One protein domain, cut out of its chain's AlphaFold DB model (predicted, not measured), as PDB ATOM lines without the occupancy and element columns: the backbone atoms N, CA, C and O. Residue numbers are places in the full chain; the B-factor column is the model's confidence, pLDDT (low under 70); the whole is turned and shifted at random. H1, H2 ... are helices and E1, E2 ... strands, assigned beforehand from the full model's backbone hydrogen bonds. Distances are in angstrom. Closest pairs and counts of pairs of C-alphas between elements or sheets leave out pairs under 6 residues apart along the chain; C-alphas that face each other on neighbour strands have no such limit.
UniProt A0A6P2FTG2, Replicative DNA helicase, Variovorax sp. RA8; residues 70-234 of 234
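This is residues 70 to 234 of the 234 residues of the protein "Replicative DNA helicase" of Variovorax sp. RA8 (UniProt A0A6P2FTG2). Two long helices, H3 and H6, run side by side in opposite directions, with the small three-stranded sheet E1 E2 E3 near the first residues of H3 and the short helix H5 folded against the later part of H6. H4, the named helix nearest to the mean of the C-alphas, lies in the middle of the elongated whole, with the short helices H1 and H2 towards the end away from the sheet, and beyond them a loop sticks out at residues 83 to 88. The printed part has 165 residues, with six named helices and three named strands in the order H1 H2 H3 H4 E1 E2 E3 H5 H6; the sheet, in the order E1 - E2 - E3, is antiparallel. The class is mostly helix, though under half of the residues, 74 of 165, are in named elements. The whole is compact, with a radius of gyration of the C-alphas of 15.9 A and spans of 53 by 34 by 27 A.

H1, residues 70 to 75, begins at C-alpha 70 at (-5.658, -29.079, 6.137). H2 is residues 90 to 96. H3, residues 108 to 123, is 22.4 A long and begins at C-alpha 108 at (14.183, -44.502, 17.683). H4 is residues 135 to 142. E1 is residues 147 to 150, E2 residues 155 to 159, 13.0 A long, and E3 residues 183 to 185. H5 is residues 188 to 194. H6, residues 215 to 232, is 25.7 A long and ends at C-alpha 232 at (20.211, -38.752, 20.315).

H1 is close to H3 but not clearly touching, with closest C-alphas Met 72 and Leu 122 at 6.4 A. H2 touches H4 at a steep tilt of 53 degrees, with closest C-alphas Ala 94 and Pro 135 at 4.8 A. H3 touches H6 at a shallow tilt of 26 degrees, opposite ways, with closest C-alphas Ile 116 and Leu 222 at 6.3 A. H3 only grazes the sheet, with residues 108 to 112. E1, E2 and E3 form a meander, each strand the antiparallel neighbour of the one before; N 149 and O 157 are 2.9 A apart, and N 184 and O 156 are 2.8 A apart, both within hydrogen-bond range. H5 only grazes the sheet and forms a helical hairpin with H6, whose residues 224 to 231 alone touch it; the closest C-alphas, Trp 194 and Asn 224, are 4.9 A apart. Every O i to N i+4 pair is within hydrogen-bond range in H1, H2, H3, H4 and H6; in H5 it is 1 of 3, beside 3 of 4 O i to N i+3 pairs.

The C-alphas farthest apart are those of Trp 84 and His 234, 54.8 A. The printed part has no cut. The links H1 to H2, H2 to H3, H3 to H4, E2 to E3 and H5 to H6 are long. Residues 195 to 198 and 233 to 234 have pLDDT under 70.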
ATOM      1  N   GLU A  70      -4.259 -28.795   6.454       95.56
ATOM      2  CA  GLU A  70      -5.658 -29.079   6.137       95.56
ATOM      3  C   GLU A  70      -6.046 -30.508   6.515       95.56
ATOM      4  O   GLU A  70      -7.051 -30.720   7.201       95.56
ATOM      5  N   GLU A  71      -5.226 -31.486   6.142       96.50
ATOM      6  CA  GLU A  71      -5.449 -32.877   6.524       96.50
ATOM      7  C   GLU A  71      -5.398 -33.046   8.047       96.50
ATOM      8  O   GLU A  71      -6.219 -33.773   8.608       96.50
ATOM      9  N   MET A  72      -4.509 -32.331   8.749       96.94
ATOM     10  CA  MET A  72      -4.466 -32.344  10.216       96.94
ATOM     11  C   MET A  72      -5.751 -31.767  10.821       96.94
ATOM     12  O   MET A  72      -6.344 -32.361  11.723       96.94
ATOM     13  N   ARG A  73      -6.259 -30.649  10.283       95.94
ATOM     14  CA  ARG A  73      -7.562 -30.090  10.694       95.94
ATOM     15  C   ARG A  73      -8.717 -31.051  10.427       95.94
ATOM     16  O   ARG A  73      -9.674 -31.065  11.201       95.94
ATOM     17  N   LYS A  74      -8.659 -31.839   9.352       95.56
ATOM     18  CA  LYS A  74      -9.653 -32.880   9.062       95.56
ATOM     19  C   LYS A  74      -9.564 -34.020  10.080       95.56
ATOM     20  O   LYS A  74     -10.598 -34.406  10.617       95.56
ATOM     21  N   ALA A  75      -8.359 -34.486  10.400       96.44
ATOM     22  CA  ALA A  75      -8.116 -35.551  11.378       96.44
ATOM     23  C   ALA A  75      -8.456 -35.147  12.828       96.44
ATOM     24  O   ALA A  75      -8.757 -35.999  13.662       96.44
ATOM     25  N   LEU A  76      -8.467 -33.846  13.138       97.06
ATOM     26  CA  LEU A  76      -8.953 -33.316  14.416       97.06
ATOM     27  C   LEU A  76     -10.476 -33.421  14.587       97.06
ATOM     28  O   LEU A  76     -10.977 -33.341  15.712       97.06
ATOM     29  N   ARG A  77     -11.238 -33.581  13.499       96.50
ATOM     30  CA  ARG A  77     -12.698 -33.686  13.579       96.50
ATOM     31  C   ARG A  77     -13.097 -35.016  14.206       96.50
ATOM     32  O   ARG A  77     -12.453 -36.043  14.005       96.50
ATOM     33  N   LYS A  78     -14.203 -34.995  14.950       97.44
ATOM     34  CA  LYS A  78     -14.819 -36.225  15.446       97.44
ATOM     35  C   LYS A  78     -15.267 -37.077  14.262       97.44
ATOM     36  O   LYS A  78     -15.799 -36.540  13.289       97.44
ATOM     37  N   VAL A  79     -15.101 -38.388  14.383       95.69
ATOM     38  CA  VAL A  79     -15.708 -39.354  13.468       95.69
ATOM     39  C   VAL A  79     -17.233 -39.141  13.464       95.69
ATOM     40  O   VAL A  79     -17.796 -38.835  14.529       95.69
ATOM     41  N   PRO A  80     -17.903 -39.245  12.298       93.94
ATOM     42  CA  PRO A  80     -19.357 -39.153  12.209       93.94
ATOM     43  C   PRO A  80     -20.068 -40.108  13.171       93.94
ATOM     44  O   PRO A  80     -19.515 -41.138  13.562       93.94
ATOM     45  N   GLU A  81     -21.300 -39.768  13.557       91.62
ATOM     46  CA  GLU A  81     -22.091 -40.663  14.400       91.62
ATOM     47  C   GLU A  81     -22.292 -42.006  13.681       91.62
ATOM     48  O   GLU A  81     -22.708 -42.009  12.517       91.62
ATOM     49  N   PRO A  82     -22.011 -43.140  14.340       90.38
ATOM     50  CA  PRO A  82     -22.359 -44.441  13.797       90.38
ATOM     51  C   PRO A  82     -23.869 -44.515  13.573       90.38
ATOM     52  O   PRO A  82     -24.660 -44.112  14.426       90.38
ATOM     53  N   GLY A  83     -24.274 -45.059  12.425       89.44
ATOM     54  CA  GLY A  83     -25.671 -45.415  12.203       89.44
ATOM     55  C   GLY A  83     -26.126 -46.477  13.208       89.44
ATOM     56  O   GLY A  83     -25.311 -47.235  13.727       89.44
ATOM     57  N   TRP A  84     -27.433 -46.574  13.446       86.75
ATOM     58  CA  TRP A  84     -28.016 -47.469  14.459       86.75
ATOM     59  C   TRP A  84     -27.628 -48.956  14.318       86.75
ATOM     60  O   TRP A  84     -27.635 -49.691  15.302       86.75
ATOM     61  N   LEU A  85     -27.268 -49.402  13.108       86.50
ATOM     62  CA  LEU A  85     -26.800 -50.765  12.823       86.50
ATOM     63  C   LEU A  85     -25.352 -51.025  13.268       86.50
ATOM     64  O   LEU A  85     -24.944 -52.178  13.413       86.50
ATOM     65  N   VAL A  86     -24.560 -49.974  13.478       88.62
ATOM     66  CA  VAL A  86     -23.154 -50.073  13.869       88.62
ATOM     67  C   VAL A  86     -23.073 -50.139  15.392       88.62
ATOM     68  O   VAL A  86     -23.225 -49.140  16.089       88.62
ATOM     69  N   LYS A  87     -22.786 -51.331  15.925       89.81
ATOM     70  CA  LYS A  87     -22.629 -51.589  17.370       89.81
ATOM     71  C   LYS A  87     -21.272 -51.129  17.927       89.81
ATOM     72  O   LYS A  87     -20.671 -51.831  18.732       89.81
ATOM     73  N   LYS A  88     -20.768 -49.980  17.477       91.88
ATOM     74  CA  LYS A  88     -19.513 -49.383  17.955       91.88
ATOM     75  C   LYS A  88     -19.753 -47.934  18.328       91.88
ATOM     76  O   LYS A  88     -20.520 -47.236  17.671       91.88
ATOM     77  N   ARG A  89     -19.080 -47.464  19.371       93.12
ATOM     78  CA  ARG A  89     -19.052 -46.054  19.759       93.12
ATOM     79  C   ARG A  89     -18.092 -45.286  18.852       93.12
ATOM     80  O   ARG A  89     -17.142 -45.845  18.308       93.12
ATOM     81  N   ARG A  90     -18.275 -43.965  18.745       94.50
ATOM     82  CA  ARG A  90     -17.399 -43.098  17.928       94.50
ATOM     83  C   ARG A  90     -15.915 -43.224  18.261       94.50
ATOM     84  O   ARG A  90     -15.098 -43.160  17.352       94.50
ATOM     85  N   TYR A  91     -15.559 -43.392  19.536       95.19
ATOM     86  CA  TYR A  91     -14.150 -43.534  19.913       95.19
ATOM     87  C   TYR A  91     -13.544 -44.852  19.416       95.19
ATOM     88  O   TYR A  91     -12.361 -44.877  19.110       95.19
ATOM     89  N   GLU A  92     -14.334 -45.926  19.321       94.88
ATOM     90  CA  GLU A  92     -13.867 -47.221  18.811       94.88
ATOM     91  C   GLU A  92     -13.583 -47.104  17.317       94.88
ATOM     92  O   GLU A  92     -12.507 -47.474  16.862       94.88
ATOM     93  N   LEU A  93     -14.493 -46.460  16.579       95.56
ATOM     94  CA  LEU A  93     -14.279 -46.146  15.168       95.56
ATOM     95  C   LEU A  93     -13.055 -45.245  14.965       95.56
ATOM     96  O   LEU A  93     -12.256 -45.491  14.073       95.56
ATOM     97  N   ALA A  94     -12.878 -44.223  15.807       96.62
ATOM     98  CA  ALA A  94     -11.711 -43.347  15.743       96.62
ATOM     99  C   ALA A  94     -10.396 -44.091  16.026       96.62
ATOM    100  O   ALA A  94      -9.397 -43.804  15.372       96.62
ATOM    101  N   ARG A  95     -10.398 -45.045  16.969       95.62
ATOM    102  CA  ARG A  95      -9.242 -45.904  17.275       95.62
ATOM    103  C   ARG A  95      -8.884 -46.801  16.089       95.62
ATOM    104  O   ARG A  95      -7.714 -46.917  15.756       95.62
ATOM    105  N   GLU A  96      -9.881 -47.389  15.433       94.25
ATOM    106  CA  GLU A  96      -9.696 -48.290  14.281       94.25
ATOM    107  C   GLU A  96      -9.156 -47.592  13.028       94.25
ATOM    108  O   GLU A  96      -8.620 -48.251  12.143       94.25
ATOM    109  N   MET A  97      -9.261 -46.263  12.949       94.69
ATOM    110  CA  MET A  97      -8.672 -45.479  11.858       94.69
ATOM    111  C   MET A  97      -7.150 -45.312  11.977       94.69
ATOM    112  O   MET A  97      -6.531 -44.799  11.047       94.69
ATOM    113  N   VAL A  98      -6.546 -45.684  13.110       95.56
ATOM    114  CA  VAL A  98      -5.114 -45.493  13.352       95.56
ATOM    115  C   VAL A  98      -4.319 -46.651  12.759       95.56
ATOM    116  O   VAL A  98      -4.450 -47.796  13.184       95.56
ATOM    117  N   GLU A  99      -3.471 -46.337  11.783       94.38
ATOM    118  CA  GLU A  99      -2.576 -47.312  11.159       94.38
ATOM    119  C   GLU A  99      -1.503 -47.822  12.127       94.38
ATOM    120  O   GLU A  99      -1.034 -47.096  13.002       94.38
ATOM    121  N   VAL A 100      -1.051 -49.054  11.910       94.00
ATOM    122  CA  VAL A 100       0.172 -49.582  12.523       94.00
ATOM    123  C   VAL A 100       1.375 -49.079  11.717       94.00
ATOM    124  O   VAL A 100       1.399 -49.211  10.490       94.00
ATOM    125  N   ILE A 101       2.336 -48.433  12.383       94.38
ATOM    126  CA  ILE A 101       3.471 -47.752  11.724       94.38
ATOM    127  C   ILE A 101       4.836 -48.038  12.361       94.38
ATOM    128  O   ILE A 101       5.822 -47.434  11.947       94.38
ATOM    129  N   ASP A 102       4.915 -48.920  13.352       91.81
ATOM    130  CA  ASP A 102       6.154 -49.236  14.077       91.81
ATOM    131  C   ASP A 102       7.257 -49.771  13.154       91.81
ATOM    132  O   ASP A 102       8.390 -49.296  13.217       91.81
ATOM    133  N   ASP A 103       6.906 -50.655  12.218       89.44
ATOM    134  CA  ASP A 103       7.836 -51.197  11.213       89.44
ATOM    135  C   ASP A 103       8.269 -50.171  10.150       89.44
ATOM    136  O   ASP A 103       9.171 -50.432   9.348       89.44
ATOM    137  N   LYS A 104       7.615 -49.000  10.094       91.12
ATOM    138  CA  LYS A 104       8.013 -47.917   9.182       91.12
ATOM    139  C   LYS A 104       9.204 -47.137   9.741       91.12
ATOM    140  O   LYS A 104       9.955 -46.558   8.958       91.12
ATOM    141  N   PHE A 105       9.388 -47.104  11.062       92.75
ATOM    142  CA  PHE A 105      10.518 -46.407  11.667       92.75
ATOM    143  C   PHE A 105      11.814 -47.172  11.427       92.75
ATOM    144  O   PHE A 105      11.897 -48.370  11.666       92.75
ATOM    145  N   ILE A 106      12.852 -46.465  10.989       90.56
ATOM    146  CA  ILE A 106      14.183 -47.066  10.811       90.56
ATOM    147  C   ILE A 106      15.034 -46.993  12.084       90.56
ATOM    148  O   ILE A 106      16.058 -47.659  12.182       90.56
ATOM    149  N   SER A 107      14.640 -46.144  13.038       91.75
ATOM    150  CA  SER A 107      15.317 -45.964  14.319       91.75
ATOM    151  C   SER A 107      14.426 -45.244  15.341       91.75
ATOM    152  O   SER A 107      13.470 -44.553  14.970       91.75
ATOM    153  N   ALA A 108      14.789 -45.304  16.623       92.56
ATOM    154  CA  ALA A 108      14.183 -44.502  17.683       92.56
ATOM    155  C   ALA A 108      14.306 -42.994  17.397       92.56
ATOM    156  O   ALA A 108      13.348 -42.244  17.577       92.56
ATOM    157  N   ALA A 109      15.454 -42.549  16.873       93.25
ATOM    158  CA  ALA A 109      15.652 -41.161  16.453       93.25
ATOM    159  C   ALA A 109      14.678 -40.760  15.329       93.25
ATOM    160  O   ALA A 109      14.082 -39.686  15.392       93.25
ATOM    161  N   ASN A 110      14.432 -41.646  14.353       94.69
ATOM    162  CA  ASN A 110      13.431 -41.405  13.316       94.69
ATOM    163  C   ASN A 110      12.009 -41.298  13.900       94.69
ATOM    164  O   ASN A 110      11.258 -40.419  13.479       94.69
ATOM    165  N   ALA A 111      11.650 -42.125  14.885       97.06
ATOM    166  CA  ALA A 111      10.361 -42.013  15.572       97.06
ATOM    167  C   ALA A 111      10.211 -40.678  16.332       97.06
ATOM    168  O   ALA A 111       9.139 -40.070  16.309       97.06
ATOM    169  N   ILE A 112      11.286 -40.179  16.952       96.88
ATOM    170  CA  ILE A 112      11.303 -38.861  17.610       96.88
ATOM    171  C   ILE A 112      11.153 -37.733  16.583       96.88
ATOM    172  O   ILE A 112      10.345 -36.829  16.792       96.88
ATOM    173  N   ASP A 113      11.858 -37.798  15.451       97.00
ATOM    174  CA  ASP A 113      11.715 -36.826  14.360       97.00
ATOM    175  C   ASP A 113      10.289 -36.790  13.804       97.00
ATOM    176  O   ASP A 113       9.703 -35.715  13.652       97.00
ATOM    177  N   PHE A 114       9.701 -37.965  13.568       98.31
ATOM    178  CA  PHE A 114       8.306 -38.093  13.163       98.31
ATOM    179  C   PHE A 114       7.367 -37.442  14.185       98.31
ATOM    180  O   PHE A 114       6.489 -36.663  13.807       98.31
ATOM    181  N   ALA A 115       7.567 -37.714  15.479       98.56
ATOM    182  CA  ALA A 115       6.752 -37.156  16.551       98.56
ATOM    183  C   ALA A 115       6.868 -35.625  16.643       98.56
ATOM    184  O   ALA A 115       5.856 -34.945  16.827       98.56
ATOM    185  N   ILE A 116       8.068 -35.066  16.457       98.50
ATOM    186  CA  ILE A 116       8.292 -33.615  16.401       98.50
ATOM    187  C   ILE A 116       7.495 -33.005  15.244       98.50
ATOM    188  O   ILE A 116       6.690 -32.101  15.475       98.50
ATOM    189  N   SER A 117       7.644 -33.529  14.023       98.50
ATOM    190  CA  SER A 117       6.924 -33.017  12.846       98.50
ATOM    191  C   SER A 117       5.401 -33.166  12.968       98.50
ATOM    192  O   SER A 117       4.650 -32.274  12.550       98.50
ATOM    193  N   TYR A 118       4.930 -34.259  13.579       98.69
ATOM    194  CA  TYR A 118       3.521 -34.457  13.913       98.69
ATOM    195  C   TYR A 118       3.016 -33.344  14.840       98.69
ATOM    196  O   TYR A 118       2.015 -32.686  14.539       98.69
ATOM    197  N   MET A 119       3.717 -33.102  15.952       98.56
ATOM    198  CA  MET A 119       3.314 -32.120  16.962       98.56
ATOM    199  C   MET A 119       3.393 -30.683  16.443       98.56
ATOM    200  O   MET A 119       2.486 -29.895  16.705       98.56
ATOM    201  N   GLU A 120       4.416 -30.342  15.659       98.31
ATOM    202  CA  GLU A 120       4.529 -29.034  15.001       98.31
ATOM    203  C   GLU A 120       3.356 -28.778  14.048       98.31
ATOM    204  O   GLU A 120       2.769 -27.696  14.041       98.31
ATOM    205  N   THR A 121       2.959 -29.787  13.272       98.25
ATOM    206  CA  THR A 121       1.795 -29.685  12.381       98.25
ATOM    207  C   THR A 121       0.491 -29.575  13.165       98.25
ATOM    208  O   THR A 121      -0.358 -28.742  12.848       98.25
ATOM    209  N   LEU A 122       0.336 -30.356  14.236       98.00
ATOM    210  CA  LEU A 122      -0.827 -30.282  15.117       98.00
ATOM    211  C   LEU A 122      -0.966 -28.893  15.767       98.00
ATOM    212  O   LEU A 122      -2.058 -28.323  15.784       98.00
ATOM    213  N   LEU A 123       0.130 -28.317  16.267       98.00
ATOM    214  CA  LEU A 123       0.135 -27.018  16.950       98.00
ATOM    215  C   LEU A 123      -0.154 -25.835  16.011       98.00
ATOM    216  O   LEU A 123      -0.647 -24.801  16.474       98.00
ATOM    217  N   ARG A 124       0.048 -25.988  14.697       96.81
ATOM    218  CA  ARG A 124      -0.387 -25.005  13.688       96.81
ATOM    219  C   ARG A 124      -1.905 -24.965  13.481       96.81
ATOM    220  O   ARG A 124      -2.419 -24.016  12.881       96.81
ATOM    221  N   ALA A 125      -2.664 -25.943  13.982       93.44
ATOM    222  CA  ALA A 125      -4.120 -25.888  13.928       93.44
ATOM    223  C   ALA A 125      -4.642 -24.737  14.815       93.44
ATOM    224  O   ALA A 125      -4.329 -24.702  16.001       93.44
ATOM    225  N   PRO A 126      -5.471 -23.805  14.306       87.81
ATOM    226  CA  PRO A 126      -5.874 -22.616  15.066       87.81
ATOM    227  C   PRO A 126      -6.729 -22.958  16.295       87.81
ATOM    228  O   PRO A 126      -6.597 -22.334  17.345       87.81
ATOM    229  N   ARG A 127      -7.580 -23.987  16.195       89.25
ATOM    230  CA  ARG A 127      -8.358 -24.521  17.318       89.25
ATOM    231  C   ARG A 127      -7.749 -25.840  17.771       89.25
ATOM    232  O   ARG A 127      -7.885 -26.847  17.082       89.25
ATOM    233  N   PHE A 128      -7.105 -25.820  18.932       92.06
ATOM    234  CA  PHE A 128      -6.535 -27.011  19.550       92.06
ATOM    235  C   PHE A 128      -7.574 -27.641  20.484       92.06
ATOM    236  O   PHE A 128      -7.700 -27.253  21.643       92.06
ATOM    237  N   LEU A 129      -8.362 -28.574  19.953       94.19
ATOM    238  CA  LEU A 129      -9.308 -29.374  20.727       94.19
ATOM    239  C   LEU A 129      -9.233 -30.817  20.242       94.19
ATOM    240  O   LEU A 129      -9.707 -31.133  19.152       94.19
ATOM    241  N   VAL A 130      -8.644 -31.685  21.059       97.31
ATOM    242  CA  VAL A 130      -8.465 -33.100  20.736       97.31
ATOM    243  C   VAL A 130      -9.509 -33.909  21.500       97.31
ATOM    244  O   VAL A 130      -9.561 -33.890  22.726       97.31
ATOM    245  N   SER A 131     -10.384 -34.605  20.776       97.19
ATOM    246  CA  SER A 131     -11.451 -35.418  21.361       97.19
ATOM    247  C   SER A 131     -11.102 -36.893  21.243       97.19
ATOM    248  O   SER A 131     -10.640 -37.317  20.197       97.19
ATOM    249  N   SER A 132     -11.450 -37.717  22.236       97.25
ATOM    250  CA  SER A 132     -11.334 -39.184  22.121       97.25
ATOM    251  C   SER A 132     -12.129 -39.798  20.961       97.25
ATOM    252  O   SER A 132     -11.936 -40.959  20.615       97.25
ATOM    253  N   SER A 133     -13.032 -39.029  20.349       97.88
ATOM    254  CA  SER A 133     -13.765 -39.409  19.140       97.88
ATOM    255  C   SER A 133     -13.110 -38.930  17.838       97.88
ATOM    256  O   SER A 133     -13.753 -39.037  16.799       97.88
ATOM    257  N   SER A 134     -11.898 -38.363  17.859       98.00
ATOM    258  CA  SER A 134     -11.126 -38.021  16.655       98.00
ATOM    259  C   SER A 134      -9.912 -38.948  16.486       98.00
ATOM    260  O   SER A 134      -9.344 -39.383  17.493       98.00
ATOM    261  N   PRO A 135      -9.482 -39.240  15.242       97.81
ATOM    262  CA  PRO A 135      -8.279 -40.036  14.978       97.81
ATOM    263  C   PRO A 135      -7.032 -39.505  15.691       97.81
ATOM    264  O   PRO A 135      -6.321 -40.274  16.328       97.81
ATOM    265  N   VAL A 136      -6.828 -38.179  15.693       98.19
ATOM    266  CA  VAL A 136      -5.666 -37.519  16.324       98.19
ATOM    267  C   VAL A 136      -5.463 -37.931  17.785       98.19
ATOM    268  O   VAL A 136      -4.326 -38.081  18.220       98.19
ATOM    269  N   TYR A 137      -6.536 -38.148  18.554       98.44
ATOM    270  CA  TYR A 137      -6.406 -38.593  19.946       98.44
ATOM    271  C   TYR A 137      -5.726 -39.961  20.062       98.44
ATOM    272  O   TYR A 137      -4.896 -40.175  20.944       98.44
ATOM    273  N   TRP A 138      -6.086 -40.885  19.175       98.12
ATOM    274  CA  TRP A 138      -5.564 -42.247  19.168       98.12
ATOM    275  C   TRP A 138      -4.202 -42.323  18.481       98.12
ATOM    276  O   TRP A 138      -3.320 -43.010  18.986       98.12
ATOM    277  N   GLU A 139      -3.982 -41.539  17.423       98.38
ATOM    278  CA  GLU A 139      -2.658 -41.334  16.822       98.38
ATOM    279  C   GLU A 139      -1.659 -40.877  17.894       98.38
ATOM    280  O   GLU A 139      -0.623 -41.504  18.075       98.38
ATOM    281  N   MET A 140      -2.001 -39.875  18.710       98.31
ATOM    282  CA  MET A 140      -1.123 -39.416  19.798       98.31
ATOM    283  C   MET A 140      -0.824 -40.495  20.848       98.31
ATOM    284  O   MET A 140       0.240 -40.483  21.461       98.31
ATOM    285  N   ARG A 141      -1.751 -41.428  21.080       97.56
ATOM    286  CA  ARG A 141      -1.582 -42.510  22.060       97.56
ATOM    287  C   ARG A 141      -0.797 -43.702  21.529       97.56
ATOM    288  O   ARG A 141      -0.178 -44.389  22.340       97.56
ATOM    289  N   HIS A 142      -0.845 -43.944  20.220       97.75
ATOM    290  CA  HIS A 142      -0.232 -45.100  19.566       97.75
ATOM    291  C   HIS A 142       1.074 -44.753  18.849       97.75
ATOM    292  O   HIS A 142       2.057 -45.476  18.994       97.75
ATOM    293  N   TRP A 143       1.103 -43.648  18.104       98.31
ATOM    294  CA  TRP A 143       2.222 -43.237  17.252       98.31
ATOM    295  C   TRP A 143       3.277 -42.403  17.957       98.31
ATOM    296  O   TRP A 143       4.366 -42.259  17.413       98.31
ATOM    297  N   LEU A 144       2.964 -41.804  19.108       98.06
ATOM    298  CA  LEU A 144       3.882 -40.876  19.760       98.06
ATOM    299  C   LEU A 144       4.517 -41.485  21.019       98.06
ATOM    300  O   LEU A 144       3.837 -42.197  21.769       98.06
ATOM    301  N   PRO A 145       5.800 -41.182  21.289       96.75
ATOM    302  CA  PRO A 145       6.488 -41.635  22.490       96.75
ATOM    303  C   PRO A 145       5.816 -41.134  23.768       96.75
ATOM    304  O   PRO A 145       5.609 -39.934  23.960       96.75
ATOM    305  N   TYR A 146       5.515 -42.057  24.669       96.00
ATOM    306  CA  TYR A 146       5.119 -41.766  26.043       96.00
ATOM    307  C   TYR A 146       6.315 -41.820  26.989       96.00
ATOM    308  O   TYR A 146       6.466 -40.948  27.848       96.00
ATOM    309  N   SER A 147       7.178 -42.820  26.810       93.75
ATOM    310  CA  SER A 147       8.356 -43.039  27.641       93.75
ATOM    311  C   SER A 147       9.469 -43.733  26.853       93.75
ATOM    312  O   SER A 147       9.198 -44.466  25.904       93.75
ATOM    313  N   ALA A 148      10.711 -43.496  27.262       93.56
ATOM    314  CA  ALA A 148      11.861 -44.340  26.985       93.56
ATOM    315  C   ALA A 148      12.061 -45.265  28.195       93.56
ATOM    316  O   ALA A 148      12.658 -44.870  29.200       93.56
ATOM    317  N   LEU A 149      11.498 -46.468  28.114       91.50
ATOM    318  CA  LEU A 149      11.471 -47.424  29.216       91.50
ATOM    319  C   LEU A 149      12.815 -48.143  29.337       91.50
ATOM    320  O   LEU A 149      13.412 -48.509  28.331       91.50
ATOM    321  N   GLU A 150      13.282 -48.338  30.563       89.44
ATOM    322  CA  GLU A 150      14.540 -49.022  30.855       89.44
ATOM    323  C   GLU A 150      14.473 -50.512  30.512       89.44
ATOM    324  O   GLU A 150      13.592 -51.224  30.992       89.44
ATOM    325  N   VAL A 151      15.412 -50.957  29.675       87.44
ATOM    326  CA  VAL A 151      15.652 -52.375  29.364       87.44
ATOM    327  C   VAL A 151      16.947 -52.847  30.033       87.44
ATOM    328  O   VAL A 151      17.027 -53.977  30.508       87.44
ATOM    329  N   SER A 152      17.949 -51.968  30.111       79.94
ATOM    330  CA  SER A 152      19.171 -52.126  30.906       79.94
ATOM    331  C   SER A 152      19.736 -50.750  31.290       79.94
ATOM    332  O   SER A 152      19.203 -49.726  30.859       79.94
ATOM    333  N   ASP A 153      20.837 -50.710  32.048       72.62
ATOM    334  CA  ASP A 153      21.459 -49.467  32.541       72.62
ATOM    335  C   ASP A 153      21.642 -48.396  31.440       72.62
ATOM    336  O   ASP A 153      21.313 -47.215  31.626       72.62
ATOM    337  N   GLU A 154      22.095 -48.815  30.254       79.88
ATOM    338  CA  GLU A 154      22.379 -47.937  29.109       79.88
ATOM    339  C   GLU A 154      21.378 -48.072  27.956       79.88
ATOM    340  O   GLU A 154      21.403 -47.252  27.038       79.88
ATOM    341  N   GLN A 155      20.493 -49.074  27.978       86.75
ATOM    342  CA  GLN A 155      19.489 -49.249  26.930       86.75
ATOM    343  C   GLN A 155      18.086 -48.934  27.407       86.75
ATOM    344  O   GLN A 155      17.586 -49.453  28.408       86.75
ATOM    345  N   ARG A 156      17.406 -48.130  26.598       90.88
ATOM    346  CA  ARG A 156      15.987 -47.836  26.758       90.88
ATOM    347  C   ARG A 156      15.257 -48.126  25.458       90.88
ATOM    348  O   ARG A 156      15.869 -48.119  24.396       90.88
ATOM    349  N   ILE A 157      13.953 -48.351  25.535       93.56
ATOM    350  CA  ILE A 157      13.087 -48.558  24.372       93.56
ATOM    351  C   ILE A 157      11.972 -47.518  24.338       93.56
ATOM    352  O   ILE A 157      11.356 -47.215  25.364       93.56
ATOM    353  N   LEU A 158      11.702 -46.953  23.158       95.31
ATOM    354  CA  LEU A 158      10.573 -46.042  22.988       95.31
ATOM    355  C   LEU A 158       9.252 -46.806  22.998       95.31
ATOM    356  O   LEU A 158       8.991 -47.653  22.142       95.31
ATOM    357  N   VAL A 159       8.374 -46.419  23.921       96.06
ATOM    358  CA  VAL A 159       7.026 -46.971  24.042       96.06
ATOM    359  C   VAL A 159       5.963 -45.885  23.962       96.06
ATOM    360  O   VAL A 159       6.178 -44.736  24.352       96.06
ATOM    361  N   ASN A 160       4.790 -46.256  23.466       96.69
ATOM    362  CA  ASN A 160       3.606 -45.412  23.419       96.69
ATOM    363  C   ASN A 160       2.834 -45.442  24.754       96.69
ATOM    364  O   ASN A 160       3.252 -46.074  25.729       96.69
ATOM    365  N   ARG A 161       1.681 -44.760  24.831       94.81
ATOM    366  CA  ARG A 161       0.917 -44.622  26.091       94.81
ATOM    367  C   ARG A 161       0.445 -45.957  26.667       94.81
ATOM    368  O   ARG A 161       0.139 -46.038  27.855       94.81
ATOM    369  N   HIS A 162       0.341 -46.980  25.833       93.62
ATOM    370  CA  HIS A 162      -0.110 -48.312  26.210       93.62
ATOM    371  C   HIS A 162       1.054 -49.245  26.562       93.62
ATOM    372  O   HIS A 162       0.829 -50.442  26.724       93.62
ATOM    373  N   TYR A 163       2.276 -48.706  26.689       94.06
ATOM    374  CA  TYR A 163       3.503 -49.485  26.870       94.06
ATOM    375  C   TYR A 163       3.688 -50.531  25.759       94.06
ATOM    376  O   TYR A 163       4.188 -51.625  25.986       94.06
ATOM    377  N   LYS A 164       3.229 -50.199  24.548       95.00
ATOM    378  CA  LYS A 164       3.555 -50.924  23.316       95.00
ATOM    379  C   LYS A 164       4.626 -50.150  22.573       95.00
ATOM    380  O   LYS A 164       4.886 -48.993  22.910       95.00
ATOM    381  N   LEU A 165       5.205 -50.745  21.542       94.62
ATOM    382  CA  LEU A 165       6.138 -50.017  20.693       94.62
ATOM    383  C   LEU A 165       5.471 -48.783  20.091       94.62
ATOM    384  O   LEU A 165       4.275 -48.778  19.775       94.62
ATOM    385  N   VAL A 166       6.252 -47.721  19.934       96.56
ATOM    386  CA  VAL A 166       5.795 -46.530  19.220       96.56
ATOM    387  C   VAL A 166       5.368 -46.921  17.806       96.56
ATOM    388  O   VAL A 166       6.152 -47.475  17.046       96.56
ATOM    389  N   GLY A 167       4.109 -46.639  17.465       94.62
ATOM    390  CA  GLY A 167       3.488 -47.017  16.197       94.62
ATOM    391  C   GLY A 167       2.533 -48.214  16.267       94.62
ATOM    392  O   GLY A 167       1.753 -48.386  15.331       94.62
ATOM    393  N   GLN A 168       2.520 -48.989  17.357       94.38
ATOM    394  CA  GLN A 168       1.629 -50.146  17.510       94.38
ATOM    395  C   GLN A 168       0.260 -49.797  18.102       94.38
ATOM    396  O   GLN A 168       0.124 -48.961  19.001       94.38
ATOM    397  N   THR A 169      -0.763 -50.519  17.643       91.94
ATOM    398  CA  THR A 169      -2.153 -50.396  18.120       91.94
ATOM    399  C   THR A 169      -2.681 -51.655  18.815       91.94
ATOM    400  O   THR A 169      -3.734 -51.585  19.460       91.94
ATOM    401  N   SER A 170      -1.948 -52.772  18.707       87.12
ATOM    402  CA  SER A 170      -2.300 -54.069  19.290       87.12
ATOM    403  C   SER A 170      -2.316 -54.028  20.819       87.12
ATOM    404  O   SER A 170      -1.505 -53.353  21.456       87.12
ATOM    405  N   ASP A 171      -3.230 -54.796  21.410       84.06
ATOM    406  CA  ASP A 171      -3.298 -54.998  22.857       84.06
ATOM    407  C   ASP A 171      -2.352 -56.130  23.328       84.06
ATOM    408  O   ASP A 171      -2.094 -56.257  24.530       84.06
ATOM    409  N   GLU A 172      -1.766 -56.900  22.402       86.12
ATOM    410  CA  GLU A 172      -0.818 -57.993  22.679       86.12
ATOM    411  C   GLU A 172       0.468 -57.509  23.354       86.12
ATOM    412  O   GLU A 172       0.907 -56.372  23.173       86.12
ATOM    413  N   TRP A 173       1.076 -58.360  24.180       82.44
ATOM    414  CA  TRP A 173       2.347 -58.053  24.838       82.44
ATOM    415  C   TRP A 173       3.455 -57.830  23.806       82.44
ATOM    416  O   TRP A 173       3.673 -58.674  22.945       82.44
ATOM    417  N   ALA A 174       4.150 -56.695  23.910       83.06
ATOM    418  CA  ALA A 174       5.308 -56.407  23.075       83.06
ATOM    419  C   ALA A 174       6.543 -57.106  23.661       83.06
ATOM    420  O   ALA A 174       6.804 -56.990  24.859       83.06
ATOM    421  N   VAL A 175       7.286 -57.817  22.815       85.62
ATOM    422  CA  VAL A 175       8.585 -58.412  23.155       85.62
ATOM    423  C   VAL A 175       9.653 -57.432  22.695       85.62
ATOM    424  O   VAL A 175      10.007 -57.403  21.524       85.62
ATOM    425  N   TYR A 176      10.095 -56.548  23.586       88.38
ATOM    426  CA  TYR A 176      10.950 -55.409  23.236       88.38
ATOM    427  C   TYR A 176      12.250 -55.820  22.536       88.38
ATOM    428  O   TYR A 176      12.690 -55.146  21.609       88.38
ATOM    429  N   GLU A 177      12.806 -56.969  22.921       83.00
ATOM    430  CA  GLU A 177      14.037 -57.537  22.378       83.00
ATOM    431  C   GLU A 177      13.975 -57.820  20.869       83.00
ATOM    432  O   GLU A 177      15.017 -57.834  20.213       83.00
ATOM    433  N   ASP A 178      12.777 -58.009  20.312       85.00
ATOM    434  CA  ASP A 178      12.575 -58.286  18.887       85.00
ATOM    435  C   ASP A 178      12.539 -57.002  18.030       85.00
ATOM    436  O   ASP A 178      12.398 -57.074  16.810       85.00
ATOM    437  N   HIS A 179      12.695 -55.816  18.640       85.62
ATOM    438  CA  HIS A 179      12.572 -54.520  17.960       85.62
ATOM    439  C   HIS A 179      13.762 -53.581  18.238       85.62
ATOM    440  O   HIS A 179      13.588 -52.469  18.755       85.62
ATOM    441  N   PRO A 180      14.990 -53.986  17.858       86.38
ATOM    442  CA  PRO A 180      16.214 -53.236  18.146       86.38
ATOM    443  C   PRO A 180      16.236 -51.840  17.510       86.38
ATOM    444  O   PRO A 180      16.912 -50.948  18.017       86.38
ATOM    445  N   HIS A 181      15.472 -51.606  16.438       84.81
ATOM    446  CA  HIS A 181      15.366 -50.292  15.804       84.81
ATOM    447  C   HIS A 181      14.727 -49.243  16.720       84.81
ATOM    448  O   HIS A 181      14.997 -48.060  16.553       84.81
ATOM    449  N   LEU A 182      13.918 -49.632  17.708       90.19
ATOM    450  CA  LEU A 182      13.307 -48.700  18.666       90.19
ATOM    451  C   LEU A 182      14.077 -48.580  19.986       90.19
ATOM    452  O   LEU A 182      13.666 -47.812  20.865       90.19
ATOM    453  N   HIS A 183      15.199 -49.289  20.117       89.19
ATOM    454  CA  HIS A 183      16.116 -49.104  21.230       89.19
ATOM    455  C   HIS A 183      16.938 -47.824  21.042       89.19
ATOM    456  O   HIS A 183      17.275 -47.411  19.931       89.19
ATOM    457  N   LEU A 184      17.274 -47.198  22.163       88.56
ATOM    458  CA  LEU A 184      18.170 -46.061  22.256       88.56
ATOM    459  C   LEU A 184      19.226 -46.332  23.328       88.56
ATOM    460  O   LEU A 184      18.921 -46.857  24.401       88.56
ATOM    461  N   THR A 185      20.462 -45.941  23.033       87.06
ATOM    462  CA  THR A 185      21.572 -45.989  23.985       87.06
ATOM    463  C   THR A 185      21.665 -44.642  24.683       87.06
ATOM    464  O   THR A 185      22.208 -43.691  24.127       87.06
ATOM    465  N   VAL A 186      21.084 -44.537  25.874       85.12
ATOM    466  CA  VAL A 186      21.121 -43.319  26.694       85.12
ATOM    467  C   VAL A 186      21.157 -43.700  28.166       85.12
ATOM    468  O   VAL A 186      20.549 -44.691  28.558       85.12
ATOM    469  N   THR A 187      21.805 -42.889  28.996       85.06
ATOM    470  CA  THR A 187      21.851 -43.058  30.453       85.06
ATOM    471  C   THR A 187      20.664 -42.382  31.138       85.06
ATOM    472  O   THR A 187      20.018 -41.488  30.583       85.06
ATOM    473  N   GLU A 188      20.394 -42.740  32.396       83.06
ATOM    474  CA  GLU A 188      19.364 -42.068  33.200       83.06
ATOM    475  C   GLU A 188      19.611 -40.552  33.284       83.06
ATOM    476  O   GLU A 188      18.682 -39.756  33.109       83.06
ATOM    477  N   GLN A 189      20.871 -40.140  33.462       83.88
ATOM    478  CA  GLN A 189      21.259 -38.731  33.528       83.88
ATOM    479  C   GLN A 189      20.869 -37.976  32.252       83.88
ATOM    480  O   GLN A 189      20.313 -36.880  32.344       83.88
ATOM    481  N   GLN A 190      21.084 -38.569  31.076       84.94
ATOM    482  CA  GLN A 190      20.673 -37.978  29.801       84.94
ATOM    483  C   GLN A 190      19.145 -37.871  29.691       84.94
ATOM    484  O   GLN A 190      18.626 -36.844  29.250       84.94
ATOM    485  N   THR A 191      18.404 -38.873  30.174       83.69
ATOM    486  CA  THR A 191      16.929 -38.832  30.160       83.69
ATOM    487  C   THR A 191      16.316 -37.884  31.196       83.69
ATOM    488  O   THR A 191      15.138 -37.530  31.112       83.69
ATOM    489  N   SER A 192      17.101 -37.439  32.181       81.56
ATOM    490  CA  SER A 192      16.645 -36.534  33.237       81.56
ATOM    491  C   SER A 192      16.318 -35.121  32.732       81.56
ATOM    492  O   SER A 192      15.675 -34.356  33.450       81.56
ATOM    493  N   ALA A 193      16.721 -34.781  31.504       78.69
ATOM    494  CA  ALA A 193      16.362 -33.530  30.847       78.69
ATOM    495  C   ALA A 193      14.902 -33.515  30.360       78.69
ATOM    496  O   ALA A 193      14.309 -32.449  30.244       78.69
ATOM    497  N   TRP A 194      14.293 -34.679  30.115       80.69
ATOM    498  CA  TRP A 194      12.988 -34.796  29.447       80.69
ATOM    499  C   TRP A 194      11.798 -34.645  30.399       80.69
ATOM    500  O   TRP A 194      10.708 -35.106  30.090       80.69
ATOM    501  N   LYS A 195      12.007 -34.056  31.583       66.75
ATOM    502  CA  LYS A 195      11.113 -34.168  32.742       66.75
ATOM    503  C   LYS A 195       9.775 -33.454  32.520       66.75
ATOM    504  O   LYS A 195       9.692 -32.238  32.706       66.75
ATOM    505  N   PRO A 196       8.683 -34.193  32.265       69.31
ATOM    506  CA  PRO A 196       7.358 -33.633  32.395       69.31
ATOM    507  C   PRO A 196       7.070 -33.441  33.885       69.31
ATOM    508  O   PRO A 196       7.457 -34.266  34.719       69.31
ATOM    509  N   TYR A 197       6.394 -32.348  34.231       65.25
ATOM    510  CA  TYR A 197       6.135 -31.959  35.619       65.25
ATOM    511  C   TYR A 197       5.611 -33.129  36.471       65.25
ATOM    512  O   TYR A 197       4.538 -33.659  36.195       65.25
ATOM    513  N   GLY A 198       6.359 -33.534  37.505       67.81
ATOM    514  CA  GLY A 198       5.953 -34.598  38.434       67.81
ATOM    515  C   GLY A 198       6.122 -36.040  37.930       67.81
ATOM    516  O   GLY A 198       5.604 -36.950  38.572       67.81
ATOM    517  N   SER A 199       6.827 -36.275  36.815       76.62
ATOM    518  CA  SER A 199       7.120 -37.631  36.323       76.62
ATOM    519  C   SER A 199       8.560 -38.081  36.591       76.62
ATOM    520  O   SER A 199       9.440 -37.283  36.919       76.62
ATOM    521  N   ARG A 200       8.792 -39.387  36.427       81.44
ATOM    522  CA  ARG A 200      10.121 -40.012  36.502       81.44
ATOM    523  C   ARG A 200      10.953 -39.697  35.244       81.44
ATOM    524  O   ARG A 200      10.362 -39.412  34.198       81.44
ATOM    525  N   PRO A 201      12.299 -39.764  35.317       84.69
ATOM    526  CA  PRO A 201      13.158 -39.707  34.133       84.69
ATOM    527  C   PRO A 201      12.712 -40.694  33.045       84.69
ATOM    528  O   PRO A 201      12.148 -41.747  33.347       84.69
ATOM    529  N   GLY A 202      12.920 -40.330  31.780       87.81
ATOM    530  CA  GLY A 202      12.537 -41.153  30.627       87.81
ATOM    531  C   GLY A 202      11.095 -40.972  30.143       87.81
ATOM    532  O   GLY A 202      10.799 -41.336  29.012       87.81
ATOM    533  N   PHE A 203      10.190 -40.375  30.922       93.06
ATOM    534  CA  PHE A 203       8.846 -40.038  30.436       93.06
ATOM    535  C   PHE A 203       8.847 -38.730  29.650       93.06
ATOM    536  O   PHE A 203       9.530 -37.794  30.032       93.06
ATOM    537  N   PHE A 204       8.021 -38.638  28.610       94.00
ATOM    538  CA  PHE A 204       7.840 -37.407  27.834       94.00
ATOM    539  C   PHE A 204       6.619 -36.589  28.278       94.00
ATOM    540  O   PHE A 204       6.583 -35.372  28.101       94.00
ATOM    541  N   TYR A 205       5.625 -37.244  28.887       93.75
ATOM    542  CA  TYR A 205       4.481 -36.625  29.566       93.75
ATOM    543  C   TYR A 205       3.947 -37.536  30.684       93.75
ATOM    544  O   TYR A 205       4.421 -38.655  30.869       93.75
ATOM    545  N   ASN A 206       2.951 -37.064  31.438       90.56
ATOM    546  CA  ASN A 206       2.191 -37.874  32.394       90.56
ATOM    547  C   ASN A 206       0.679 -37.655  32.226       90.56
ATOM    548  O   ASN A 206       0.251 -36.782  31.473       90.56
ATOM    549  N   ASP A 207      -0.130 -38.444  32.934       86.94
ATOM    550  CA  ASP A 207      -1.592 -38.436  32.789       86.94
ATOM    551  C   ASP A 207      -2.285 -37.177  33.328       86.94
ATOM    552  O   ASP A 207      -3.415 -36.898  32.931       86.94
ATOM    553  N   GLY A 208      -1.625 -36.410  34.200       89.62
ATOM    554  CA  GLY A 208      -2.115 -35.110  34.660       89.62
ATOM    555  C   GLY A 208      -1.896 -33.995  33.634       89.62
ATOM    556  O   GLY A 208      -2.700 -33.068  33.551       89.62
ATOM    557  N   CYS A 209      -0.852 -34.120  32.808       91.75
ATOM    558  CA  CYS A 209      -0.480 -33.146  31.780       91.75
ATOM    559  C   CYS A 209      -0.319 -33.794  30.390       91.75
ATOM    560  O   CYS A 209       0.757 -33.699  29.793       91.75
ATOM    561  N   PRO A 210      -1.338 -34.490  29.850       94.69
ATOM    562  CA  PRO A 210      -1.193 -35.175  28.576       94.69
ATOM    563  C   PRO A 210      -1.210 -34.180  27.404       94.69
ATOM    564  O   PRO A 210      -1.940 -33.184  27.456       94.69
ATOM    565  N   PRO A 211      -0.508 -34.468  26.294       96.50
ATOM    566  CA  PRO A 211      -0.377 -33.532  25.177       96.50
ATOM    567  C   PRO A 211      -1.705 -33.227  24.469       96.50
ATOM    568  O   PRO A 211      -1.872 -32.164  23.889       96.50
ATOM    569  N   TRP A 212      -2.701 -34.114  24.539       96.44
ATOM    570  CA  TRP A 212      -4.048 -33.839  24.019       96.44
ATOM    571  C   TRP A 212      -4.926 -33.015  24.976       96.44
ATOM    572  O   TRP A 212      -6.017 -32.598  24.591       96.44
ATOM    573  N   GLY A 213      -4.497 -32.808  26.225       95.25
ATOM    574  CA  GLY A 213      -5.292 -32.141  27.260       95.25
ATOM    575  C   GLY A 213      -5.372 -30.624  27.087       95.25
ATOM    576  O   GLY A 213      -6.402 -30.024  27.385       95.25
ATOM    577  N   SER A 214      -4.310 -29.993  26.585       95.81
ATOM    578  CA  SER A 214      -4.295 -28.565  26.261       95.81
ATOM    579  C   SER A 214      -3.177 -28.235  25.272       95.81
ATOM    580  O   SER A 214      -2.206 -28.983  25.159       95.81
ATOM    581  N   ARG A 215      -3.276 -27.079  24.601       96.94
ATOM    582  CA  ARG A 215      -2.195 -26.562  23.743       96.94
ATOM    583  C   ARG A 215      -0.879 -26.418  24.515       96.94
ATOM    584  O   ARG A 215       0.154 -26.831  24.010       96.94
ATOM    585  N   ARG A 216      -0.939 -25.904  25.747       95.44
ATOM    586  CA  ARG A 216       0.237 -25.755  26.612       95.44
ATOM    587  C   ARG A 216       0.926 -27.099  26.860       95.44
ATOM    588  O   ARG A 216       2.130 -27.204  26.695       95.44
ATOM    589  N   PHE A 217       0.167 -28.145  27.189       95.81
ATOM    590  CA  PHE A 217       0.747 -29.478  27.403       95.81
ATOM    591  C   PHE A 217       1.323 -30.090  26.123       95.81
ATOM    592  O   PHE A 217       2.318 -30.805  26.183       95.81
ATOM    593  N   ALA A 218       0.735 -29.803  24.958       97.38
ATOM    594  CA  ALA A 218       1.321 -30.181  23.674       97.38
ATOM    595  C   ALA A 218       2.647 -29.456  23.388       97.38
ATOM    596  O   ALA A 218       3.561 -30.069  22.842       97.38
ATOM    597  N   GLU A 219       2.758 -28.177  23.752       96.81
ATOM    598  CA  GLU A 219       3.992 -27.389  23.625       96.81
ATOM    599  C   GLU A 219       5.085 -27.910  24.568       96.81
ATOM    600  O   GLU A 219       6.211 -28.134  24.123       96.81
ATOM    601  N   ASP A 220       4.738 -28.196  25.826       95.12
ATOM    602  CA  ASP A 220       5.650 -28.803  26.805       95.12
ATOM    603  C   ASP A 220       6.139 -30.185  26.323       95.12
ATOM    604  O   ASP A 220       7.328 -30.500  26.378       95.12
ATOM    605  N   TYR A 221       5.233 -31.000  25.775       96.62
ATOM    606  CA  TYR A 221       5.581 -32.295  25.188       96.62
ATOM    607  C   TYR A 221       6.525 -32.159  23.982       96.62
ATOM    608  O   TYR A 221       7.508 -32.895  23.879       96.62
ATOM    609  N   LEU A 222       6.272 -31.197  23.088       97.19
ATOM    610  CA  LEU A 222       7.154 -30.914  21.953       97.19
ATOM    611  C   LEU A 222       8.551 -30.467  22.413       97.19
ATOM    612  O   LEU A 222       9.547 -30.851  21.797       97.19
ATOM    613  N   LEU A 223       8.646 -29.687  23.492       94.62
ATOM    614  CA  LEU A 223       9.933 -29.314  24.078       94.62
ATOM    615  C   LEU A 223      10.704 -30.557  24.545       94.62
ATOM    616  O   LEU A 223      11.862 -30.721  24.167       94.62
ATOM    617  N   ASN A 224      10.050 -31.472  25.266       94.38
ATOM    618  CA  ASN A 224      10.677 -32.718  25.721       94.38
ATOM    619  C   ASN A 224      11.160 -33.593  24.553       94.38
ATOM    620  O   ASN A 224      12.265 -34.133  24.607       94.38
ATOM    621  N   LEU A 225      10.381 -33.695  23.467       95.69
ATOM    622  CA  LEU A 225      10.811 -34.398  22.252       95.69
ATOM    623  C   LEU A 225      12.068 -33.767  21.633       95.69
ATOM    624  O   LEU A 225      12.979 -34.479  21.210       95.69
ATOM    625  N   ARG A 226      12.149 -32.431  21.601       94.94
ATOM    626  CA  ARG A 226      13.325 -31.709  21.090       94.94
ATOM    627  C   ARG A 226      14.553 -31.897  21.980       94.94
ATOM    628  O   ARG A 226      15.650 -32.035  21.446       94.94
ATOM    629  N   GLU A 227      14.390 -31.943  23.301       91.81
ATOM    630  CA  GLU A 227      15.492 -32.276  24.213       91.81
ATOM    631  C   GLU A 227      15.982 -33.715  24.007       91.81
ATOM    632  O   GLU A 227      17.188 -33.951  23.951       91.81
ATOM    633  N   ALA A 228      15.078 -34.675  23.793       91.62
ATOM    634  CA  ALA A 228      15.472 -36.040  23.443       91.62
ATOM    635  C   ALA A 228      16.226 -36.108  22.117       91.62
ATOM    636  O   ALA A 228      17.263 -36.762  22.036       91.62
ATOM    637  N   LYS A 229      15.783 -35.368  21.097       92.06
ATOM    638  CA  LYS A 229      16.501 -35.285  19.821       92.06
ATOM    639  C   LYS A 229      17.941 -34.792  19.986       92.06
ATOM    640  O   LYS A 229      18.829 -35.328  19.333       92.06
ATOM    641  N   LYS A 230      18.188 -33.800  20.848       89.56
ATOM    642  CA  LYS A 230      19.554 -33.313  21.120       89.56
ATOM    643  C   LYS A 230      20.430 -34.400  21.735       89.56
ATOM    644  O   LYS A 230      21.585 -34.522  21.356       89.56
ATOM    645  N   VAL A 231      19.875 -35.191  22.654       84.44
ATOM    646  CA  VAL A 231      20.590 -36.311  23.282       84.44
ATOM    647  C   VAL A 231      20.932 -37.399  22.262       84.44
ATOM    648  O   VAL A 231      22.023 -37.938  22.320       84.44
ATOM    649  N   LEU A 232      20.029 -37.695  21.321       79.00
ATOM    650  CA  LEU A 232      20.211 -38.752  20.315       79.00
ATOM    651  C   LEU A 232      21.100 -38.351  19.124       79.00
ATOM    652  O   LEU A 232      21.402 -39.190  18.279       79.00
ATOM    653  N   ALA A 233      21.473 -37.075  19.009       63.72
ATOM    654  CA  ALA A 233      22.355 -36.568  17.956       63.72
ATOM    655  C   ALA A 233      23.855 -36.663  18.317       63.72
ATOM    656  O   ALA A 233      24.700 -36.280  17.504       63.72
ATOM    657  N   HIS A 234      24.167 -37.142  19.523       43.47
ATOM    658  CA  HIS A 234      25.504 -37.283  20.100       43.47
ATOM    659  C   HIS A 234      25.753 -38.728  20.529       43.47
ATOM    660  O   HIS A 234      26.942 -39.116  20.526       43.47
TER     661      HIS A 234